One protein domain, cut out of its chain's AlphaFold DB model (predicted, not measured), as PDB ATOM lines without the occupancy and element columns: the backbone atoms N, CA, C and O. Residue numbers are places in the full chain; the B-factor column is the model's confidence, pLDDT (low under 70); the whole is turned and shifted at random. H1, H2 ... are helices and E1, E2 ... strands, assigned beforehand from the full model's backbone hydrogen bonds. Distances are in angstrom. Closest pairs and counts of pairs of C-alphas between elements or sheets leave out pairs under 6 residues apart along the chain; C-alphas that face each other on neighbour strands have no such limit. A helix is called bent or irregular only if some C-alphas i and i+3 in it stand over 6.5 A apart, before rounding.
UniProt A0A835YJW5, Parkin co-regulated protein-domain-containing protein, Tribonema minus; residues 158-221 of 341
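Overview. This is residues 158 to 221 of the 341 residues of the protein "Parkin co-regulated protein-domain-containing protein" of Tribonema minus (UniProt A0A835YJW5). What does the model look like at first sight? It is a helical hairpin of H2 and H3, with the small two-stranded hairpin of E1 and E2 packed on another side of H3 than H2. The short helix H1 lies at the outside, near the N-terminal end of H3. What makes it up? The printed part has 64 residues, mostly helix by class, with the order H1, E1, E2, H2, H3 and an antiparallel sheet in the order E1 - E2. How compact is it? It is compact, with a radius of gyration of the C-alphas of 11.0 A, and rounded, with spans of 27 by 25 by 20 A.

Arrangement. How do the two strands pair? E1, residues 167 to 169, and E2, residues 176 to 178, form an antiparallel hairpin, at 149 degrees between their directions. N 168 and O 177 are 2.9 A apart and N 177 and O 168 are 2.8 A apart, both within hydrogen-bond range. What is near this sheet? H3, residues 205 to 219, has its C-alpha of Leu 208 7.4 A from that of Ser 168 in E1 and 7.2 A from that of Leu 176 in E2, the closest C-alphas of each pair. How do the helices stand? H2, residues 187 to 199, and H3 touch and form a helical hairpin, opposite ways at a steep tilt of 42 degrees; their closest C-alphas, those of Gly 197 and Ala 209, are 5.0 A apart. H1, residues 158 to 162, is close to but not clearly touching H3, with the C-alphas of Tyr 160 and Cys 205 closest at 7.5 A; H1 and H2 are apart, and so are E1 and H2. Are the helix backbones even? In H1 and H3 every O i to N i+4 pair is within hydrogen-bond range, and in H2 6 of 9 are.

Along the chain. Where do the strands lie? E1 is 7.1 A long from first to last C-alpha, and E2 is 6.4 A. Where do the helices begin and end? H1, 6.3 A long, begins at C-alpha 158 (152.100, 159.035, 143.256). H2 is 19.4 A long and is irregular, but only just: C-alphas 196 and 199 are 6.9 A apart. H3, 20.5 A long, ends at C-alpha 219 (153.730, 140.186, 126.571).

Size, cuts and confidence. How far does it reach? The two C-alphas farthest apart, those of Gly 172 and His 188, are 31.1 A apart. Is the printed part whole? It has no cut; the links H1 to E1 and H2 to H3 are tight, and E1 to E2 and E2 to H2 are short. How confident is the model? The mean pLDDT of the printed part is 89.8, and no printed residue is under 70.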
ATOM      1  N   GLY A 158     150.886 158.463 142.668       90.56
ATOM      2  CA  GLY A 158     152.100 159.035 143.256       90.56
ATOM      3  C   GLY A 158     153.376 158.543 142.571       90.56
ATOM      4  O   GLY A 158     154.298 159.323 142.352       90.56
ATOM      5  N   ARG A 159     153.425 157.260 142.195       90.06
ATOM      6  CA  ARG A 159     154.538 156.665 141.431       90.06
ATOM      7  C   ARG A 159     154.604 157.218 140.006       90.06
ATOM      8  O   ARG A 159     155.692 157.504 139.515       90.06
ATOM      9  N   TYR A 160     153.450 157.438 139.379       90.12
ATOM     10  CA  TYR A 160     153.368 158.083 138.073       90.12
ATOM     11  C   TYR A 160     153.907 159.518 138.113       90.12
ATOM     12  O   TYR A 160     154.763 159.870 137.309       90.12
ATOM     13  N   ALA A 161     153.480 160.323 139.094       88.69
ATOM     14  CA  ALA A 161     153.968 161.693 139.267       88.69
ATOM     15  C   ALA A 161     155.483 161.769 139.545       88.69
ATOM     16  O   ALA A 161     156.119 162.762 139.205       88.69
ATOM     17  N   MET A 162     156.053 160.721 140.147       90.50
ATOM     18  CA  MET A 162     157.490 160.595 140.411       90.50
ATOM     19  C   MET A 162     158.306 160.199 139.169       90.50
ATOM     20  O   MET A 162     159.516 160.401 139.161       90.50
ATOM     21  N   GLY A 163     157.664 159.675 138.119       86.56
ATOM     22  CA  GLY A 163     158.344 159.183 136.919       86.56
ATOM     23  C   GLY A 163     158.869 157.746 137.029       86.56
ATOM     24  O   GLY A 163     159.700 157.345 136.223       86.56
ATOM     25  N   ASP A 164     158.376 156.956 137.990       88.25
ATOM     26  CA  ASP A 164     158.835 155.574 138.222       88.25
ATOM     27  C   ASP A 164     158.253 154.555 137.224       88.25
ATOM     28  O   ASP A 164     158.679 153.397 137.180       88.25
ATOM     29  N   ILE A 165     157.226 154.947 136.465       91.31
ATOM     30  CA  ILE A 165     156.476 154.054 135.577       91.31
ATOM     31  C   ILE A 165     157.104 154.085 134.174       91.31
ATOM     32  O   ILE A 165     157.212 155.161 133.588       91.31
ATOM     33  N   PRO A 166     157.465 152.929 133.586       89.94
ATOM     34  CA  PRO A 166     158.204 152.842 132.326       89.94
ATOM     35  C   PRO A 166     157.287 152.972 131.096       89.94
ATOM     36  O   PRO A 166     157.557 152.378 130.050       89.94
ATOM     37  N   CYS A 167     156.191 153.723 131.212       90.12
ATOM     38  CA  CYS A 167     155.278 153.995 130.111       90.12
ATOM     39  C   CYS A 167     154.656 155.394 130.205       90.12
ATOM     40  O   CYS A 167     154.474 155.965 131.283       90.12
ATOM     41  N   SER A 168     154.332 155.947 129.041       87.81
ATOM     42  CA  SER A 168     153.703 157.256 128.873       87.81
ATOM     43  C   SER A 168     152.637 157.195 127.785       87.81
ATOM     44  O   SER A 168     152.666 156.305 126.941       87.81
ATOM     45  N   ILE A 169     151.704 158.140 127.793       87.06
ATOM     46  CA  ILE A 169     150.651 158.227 126.779       87.06
ATOM     47  C   ILE A 169     151.153 159.106 125.636       87.06
ATOM     48  O   ILE A 169     151.604 160.226 125.890       87.06
ATOM     49  N   ASP A 170     151.068 158.622 124.396       85.12
ATOM     50  CA  ASP A 170     151.373 159.460 123.237       85.12
ATOM     51  C   ASP A 170     150.311 160.554 123.063       85.12
ATOM     52  O   ASP A 170     149.111 160.315 123.193       85.12
ATOM     53  N   SER A 171     150.759 161.769 122.745       73.69
ATOM     54  CA  SER A 171     149.884 162.944 122.628       73.69
ATOM     55  C   SER A 171     148.974 162.903 121.393       73.69
ATOM     56  O   SER A 171     148.036 163.692 121.321       73.69
ATOM     57  N   GLY A 172     149.263 162.029 120.422       72.25
ATOM     58  CA  GLY A 172     148.479 161.867 119.194       72.25
ATOM     59  C   GLY A 172     147.355 160.845 119.335       72.25
ATOM     60  O   GLY A 172     146.183 161.210 119.360       72.25
ATOM     61  N   ASP A 173     147.722 159.566 119.444       72.31
ATOM     62  CA  ASP A 173     146.774 158.451 119.304       72.31
ATOM     63  C   ASP A 173     146.223 157.927 120.643       72.31
ATOM     64  O   ASP A 173     145.420 156.996 120.668       72.31
ATOM     65  N   GLY A 174     146.673 158.478 121.778       76.31
ATOM     66  CA  GLY A 174     146.300 157.981 123.109       76.31
ATOM     67  C   GLY A 174     146.836 156.576 123.422       76.31
ATOM     68  O   GLY A 174     146.417 155.956 124.397       76.31
ATOM     69  N   VAL A 175     147.767 156.072 122.607       84.31
ATOM     70  CA  VAL A 175     148.398 154.757 122.766       84.31
ATOM     71  C   VAL A 175     149.497 154.822 123.829       84.31
ATOM     72  O   VAL A 175     150.168 155.846 123.994       84.31
ATOM     73  N   LEU A 176     149.694 153.717 124.554       90.06
ATOM     74  CA  LEU A 176     150.808 153.577 125.487       90.06
ATOM     75  C   LEU A 176     152.134 153.386 124.754       90.06
ATOM     76  O   LEU A 176     152.304 152.473 123.949       90.06
ATOM     77  N   VAL A 177     153.100 154.226 125.105       89.69
ATOM     78  CA  VAL A 177     154.488 154.138 124.661       89.69
ATOM     79  C   VAL A 177     155.332 153.665 125.830       89.69
ATOM     80  O   VAL A 177     155.378 154.312 126.878       89.69
ATOM     81  N   TRP A 178     156.003 152.535 125.638       91.81
ATOM     82  CA  TRP A 178     156.880 151.920 126.627       91.81
ATOM     83  C   TRP A 178     158.329 152.352 126.412       91.81
ATOM     84  O   TRP A 178     158.809 152.404 125.282       91.81
ATOM     85  N   VAL A 179     159.034 152.645 127.507       89.38
ATOM     86  CA  VAL A 179     160.452 153.050 127.474       89.38
ATOM     87  C   VAL A 179     161.364 151.862 127.142       89.38
ATOM     88  O   VAL A 179     162.406 152.026 126.517       89.38
ATOM     89  N   CYS A 180     160.965 150.660 127.558       88.19
ATOM     90  CA  CYS A 180     161.722 149.419 127.425       88.19
ATOM     91  C   CYS A 180     160.819 148.316 126.841       88.19
ATOM     92  O   CYS A 180     159.614 148.327 127.118       88.19
ATOM     93  N   PRO A 181     161.354 147.354 126.062       90.69
ATOM     94  CA  PRO A 181     160.601 146.173 125.653       90.69
ATOM     95  C   PRO A 181     160.006 145.425 126.855       90.69
ATOM     96  O   PRO A 181     160.703 145.126 127.825       90.69
ATOM     97  N   LEU A 182     158.724 145.065 126.763       92.38
ATOM     98  CA  LEU A 182     157.962 144.430 127.847       92.38
ATOM     99  C   LEU A 182     158.598 143.125 128.348       92.38
ATOM    100  O   LEU A 182     158.539 142.807 129.532       92.38
ATOM    101  N   GLN A 183     159.273 142.392 127.464       89.75
ATOM    102  CA  GLN A 183     159.934 141.127 127.778       89.75
ATOM    103  C   GLN A 183     161.182 141.293 128.658       89.75
ATOM    104  O   GLN A 183     161.645 140.305 129.227       89.75
ATOM    105  N   GLN A 184     161.746 142.497 128.757       89.00
ATOM    106  CA  GLN A 184     162.934 142.785 129.570       89.00
ATOM    107  C   GLN A 184     162.579 143.442 130.909       89.00
ATOM    108  O   GLN A 184     163.466 143.729 131.709       89.00
ATOM    109  N   LEU A 185     161.292 143.691 131.153       91.81
ATOM    110  CA  LEU A 185     160.830 144.353 132.359       91.81
ATOM    111  C   LEU A 185     160.806 143.390 133.558       91.81
ATOM    112  O   LEU A 185     160.500 142.208 133.406       91.81
ATOM    113  N   ASP A 186     161.097 143.895 134.758       92.31
ATOM    114  CA  ASP A 186     160.997 143.113 135.995       92.31
ATOM    115  C   ASP A 186     159.534 142.981 136.454       92.31
ATOM    116  O   ASP A 186     158.941 143.899 137.032       92.31
ATOM    117  N   TYR A 187     158.940 141.812 136.215       93.81
ATOM    118  CA  TYR A 187     157.548 141.535 136.571       93.81
ATOM    119  C   TYR A 187     157.308 141.563 138.083       93.81
ATOM    120  O   TYR A 187     156.227 141.971 138.501       93.81
ATOM    121  N   HIS A 188     158.292 141.203 138.914       93.12
ATOM    122  CA  HIS A 188     158.116 141.201 140.368       93.12
ATOM    123  C   HIS A 188     157.937 142.609 140.932       93.12
ATOM    124  O   HIS A 188     157.215 142.789 141.910       93.12
ATOM    125  N   TYR A 189     158.560 143.607 140.305       92.56
ATOM    126  CA  TYR A 189     158.416 145.001 140.705       92.56
ATOM    127  C   TYR A 189     157.218 145.677 140.028       92.56
ATOM    128  O   TYR A 189     156.378 146.289 140.693       92.56
ATOM    129  N   TYR A 190     157.115 145.564 138.702       93.44
ATOM    130  CA  TYR A 190     156.147 146.349 137.939       93.44
ATOM    131  C   TYR A 190     154.740 145.749 137.944       93.44
ATOM    132  O   TYR A 190     153.773 146.505 138.013       93.44
ATOM    133  N   LEU A 191     154.575 144.422 137.928       93.81
ATOM    134  CA  LEU A 191     153.235 143.830 137.865       93.81
ATOM    135  C   LEU A 191     152.396 144.171 139.114       93.81
ATOM    136  O   LEU A 191     151.289 144.684 138.933       93.81
ATOM    137  N   PRO A 192     152.893 144.024 140.363       93.38
ATOM    138  CA  PRO A 192     152.167 144.483 141.554       93.38
ATOM    139  C   PRO A 192     151.832 145.977 141.537       93.38
ATOM    140  O   PRO A 192     150.763 146.373 142.004       93.38
ATOM    141  N   LEU A 193     152.709 146.806 140.964       93.50
ATOM    142  CA  LEU A 193     152.472 148.241 140.826       93.50
ATOM    143  C   LEU A 193     151.267 148.529 139.915       93.50
ATOM    144  O   LEU A 193     150.384 149.298 140.297       93.50
ATOM    145  N   PHE A 194     151.196 147.893 138.742       94.69
ATOM    146  CA  PHE A 194     150.055 148.035 137.827       94.69
ATOM    147  C   PHE A 194     148.766 147.420 138.401       94.69
ATOM    148  O   PHE A 194     147.690 147.997 138.239       94.69
ATOM    149  N   LEU A 195     148.866 146.307 139.137       94.19
ATOM    150  CA  LEU A 195     147.737 145.672 139.827       94.19
ATOM    151  C   LEU A 195     147.099 146.594 140.884       94.19
ATOM    152  O   LEU A 195     145.872 146.669 140.980       94.19
ATOM    153  N   ASP A 196     147.899 147.348 141.643       92.19
ATOM    154  CA  ASP A 196     147.380 148.350 142.587       92.19
ATOM    155  C   ASP A 196     146.684 149.526 141.873       92.19
ATOM    156  O   ASP A 196     145.761 150.149 142.409       92.19
ATOM    157  N   GLY A 197     147.090 149.813 140.634       91.38
ATOM    158  CA  GLY A 197     146.515 150.853 139.782       91.38
ATOM    159  C   GLY A 197     145.147 150.517 139.173       91.38
ATOM    160  O   GLY A 197     144.475 151.422 138.683       91.38
ATOM    161  N   ILE A 198     144.674 149.263 139.227       91.75
ATOM    162  CA  ILE A 198     143.400 148.847 138.594       91.75
ATOM    163  C   ILE A 198     142.210 149.689 139.082       91.75
ATOM    164  O   ILE A 198     141.310 150.030 138.308       91.75
ATOM    165  N   ARG A 199     142.220 150.046 140.371       90.00
ATOM    166  CA  ARG A 199     141.157 150.818 141.035       90.00
ATOM    167  C   ARG A 199     141.261 152.327 140.795       90.00
ATOM    168  O   ARG A 199     140.411 153.069 141.283       90.00
ATOM    169  N   CYS A 200     142.281 152.806 140.081       89.81
ATOM    170  CA  CYS A 200     142.399 154.220 139.748       89.81
ATOM    171  C   CYS A 200     141.230 154.666 138.866       89.81
ATOM    172  O   CYS A 200     140.926 154.056 137.841       89.81
ATOM    173  N   THR A 201     140.599 155.769 139.260       85.19
ATOM    174  CA  THR A 201     139.506 156.407 138.518       85.19
ATOM    175  C   THR A 201     139.938 157.690 137.813       85.19
ATOM    176  O   THR A 201     139.259 158.116 136.887       85.19
ATOM    177  N   ALA A 202     141.059 158.292 138.222       86.62
ATOM    178  CA  ALA A 202     141.572 159.531 137.647       86.62
ATOM    179  C   ALA A 202     142.328 159.282 136.334       86.62
ATOM    180  O   ALA A 202     143.274 158.490 136.300       86.62
ATOM    181  N   ASP A 203     141.966 160.005 135.279       83.31
ATOM    182  CA  ASP A 203     142.757 160.088 134.051       83.31
ATOM    183  C   ASP A 203     143.947 161.043 134.265       83.31
ATOM    184  O   ASP A 203     143.784 162.069 134.932       83.31
ATOM    185  N   PRO A 204     145.161 160.737 133.765       87.38
ATOM    186  CA  PRO A 204     145.539 159.631 132.869       87.38
ATOM    187  C   PRO A 204     145.854 158.284 133.553       87.38
ATOM    188  O   PRO A 204     146.078 157.279 132.877       87.38
ATOM    189  N   CYS A 205     145.910 158.245 134.888       89.75
ATOM    190  CA  CYS A 205     146.380 157.081 135.649       89.75
ATOM    191  C   CYS A 205     145.527 155.825 135.415       89.75
ATOM    192  O   CYS A 205     146.070 154.729 135.333       89.75
ATOM    193  N   LYS A 206     144.207 155.988 135.271       90.19
ATOM    194  CA  LYS A 206     143.260 154.910 134.956       90.19
ATOM    195  C   LYS A 206     143.657 154.165 133.679       90.19
ATOM    196  O   LYS A 206     143.772 152.942 133.694       90.19
ATOM    197  N   MET A 207     143.881 154.897 132.587       89.38
ATOM    198  CA  MET A 207     144.245 154.310 131.296       89.38
ATOM    199  C   MET A 207     145.631 153.660 131.346       89.38
ATOM    200  O   MET A 207     145.780 152.522 130.909       89.38
ATOM    201  N   LEU A 208     146.613 154.338 131.950       92.25
ATOM    202  CA  LEU A 208     147.970 153.813 132.140       92.25
ATOM    203  C   LEU A 208     147.982 152.499 132.919       92.25
ATOM    204  O   LEU A 208     148.604 151.535 132.483       92.25
ATOM    205  N   ALA A 209     147.277 152.448 134.048       93.56
ATOM    206  CA  ALA A 209     147.229 151.256 134.877       93.56
ATOM    207  C   ALA A 209     146.561 150.088 134.143       93.56
ATOM    208  O   ALA A 209     147.087 148.976 134.117       93.56
ATOM    209  N   ARG A 210     145.404 150.349 133.525       92.06
ATOM    210  CA  ARG A 210     144.574 149.300 132.934       92.06
ATOM    211  C   ARG A 210     145.128 148.762 131.622       92.06
ATOM    212  O   ARG A 210     145.196 147.546 131.445       92.06
ATOM    213  N   GLN A 211     145.524 149.643 130.711       92.81
ATOM    214  CA  GLN A 211     146.135 149.202 129.465       92.81
ATOM    215  C   GLN A 211     147.533 148.636 129.736       92.81
ATOM    216  O   GLN A 211     147.874 147.585 129.206       92.81
ATOM    217  N   GLY A 212     148.293 149.249 130.651       93.94
ATOM    218  CA  GLY A 212     149.641 148.797 130.972       93.94
ATOM    219  C   GLY A 212     149.685 147.390 131.571       93.94
ATOM    220  O   GLY A 212     150.545 146.589 131.213       93.94
ATOM    221  N   LEU A 213     148.715 147.048 132.426       95.00
ATOM    222  CA  LEU A 213     148.573 145.692 132.953       95.00
ATOM    223  C   LEU A 213     148.254 144.670 131.850       95.00
ATOM    224  O   LEU A 213     148.838 143.586 131.839       95.00
ATOM    225  N   LEU A 214     147.345 144.999 130.927       94.31
ATOM    226  CA  LEU A 214     146.994 144.103 129.822       94.31
ATOM    227  C   LEU A 214     148.173 143.893 128.871       94.31
ATOM    228  O   LEU A 214     148.413 142.758 128.465       94.31
ATOM    229  N   ASP A 215     148.934 144.944 128.566       94.38
ATOM    230  CA  ASP A 215     150.148 144.860 127.750       94.38
ATOM    231  C   ASP A 215     151.191 143.945 128.413       94.38
ATOM    232  O   ASP A 215     151.751 143.067 127.755       94.38
ATOM    233  N   LEU A 216     151.409 144.086 129.728       93.88
ATOM    234  CA  LEU A 216     152.345 143.243 130.481       93.88
ATOM    235  C   LEU A 216     151.943 141.770 130.483       93.88
ATOM    236  O   LEU A 216     152.792 140.905 130.260       93.88
ATOM    237  N   LEU A 217     150.664 141.473 130.725       94.44
ATOM    238  CA  LEU A 217     150.161 140.099 130.706       94.44
ATOM    239  C   LEU A 217     150.204 139.512 129.291       94.44
ATOM    240  O   LEU A 217     150.635 138.377 129.114       94.44
ATOM    241  N   SER A 218     149.852 140.304 128.277       93.50
ATOM    242  CA  SER A 218     149.910 139.879 126.873       93.50
ATOM    243  C   SER A 218     151.346 139.590 126.432       93.50
ATOM    244  O   SER A 218     151.594 138.595 125.754       93.50
ATOM    245  N   ALA A 219     152.314 140.405 126.857       93.06
ATOM    246  CA  ALA A 219     153.730 140.186 126.571       93.06
ATOM    247  C   ALA A 219     154.335 138.994 127.326       93.06
ATOM    248  O   ALA A 219     155.351 138.459 126.886       93.06
ATOM    249  N   ALA A 220     153.718 138.569 128.433       91.62
ATOM    250  CA  ALA A 220     154.137 137.392 129.189       91.62
ATOM    251  C   ALA A 220     153.680 136.067 128.558       91.62
ATOM    252  O   ALA A 220     154.097 135.007 129.033       91.62
ATOM    253  N   THR A 221     152.850 136.104 127.507       91.19
ATOM    254  CA  THR A 221     152.356 134.909 126.801       91.19
ATOM    255  C   THR A 221     153.513 133.996 126.394       91.19
ATOM    256  O   THR A 221     154.450 134.429 125.726       91.19
TER     257      THR A 221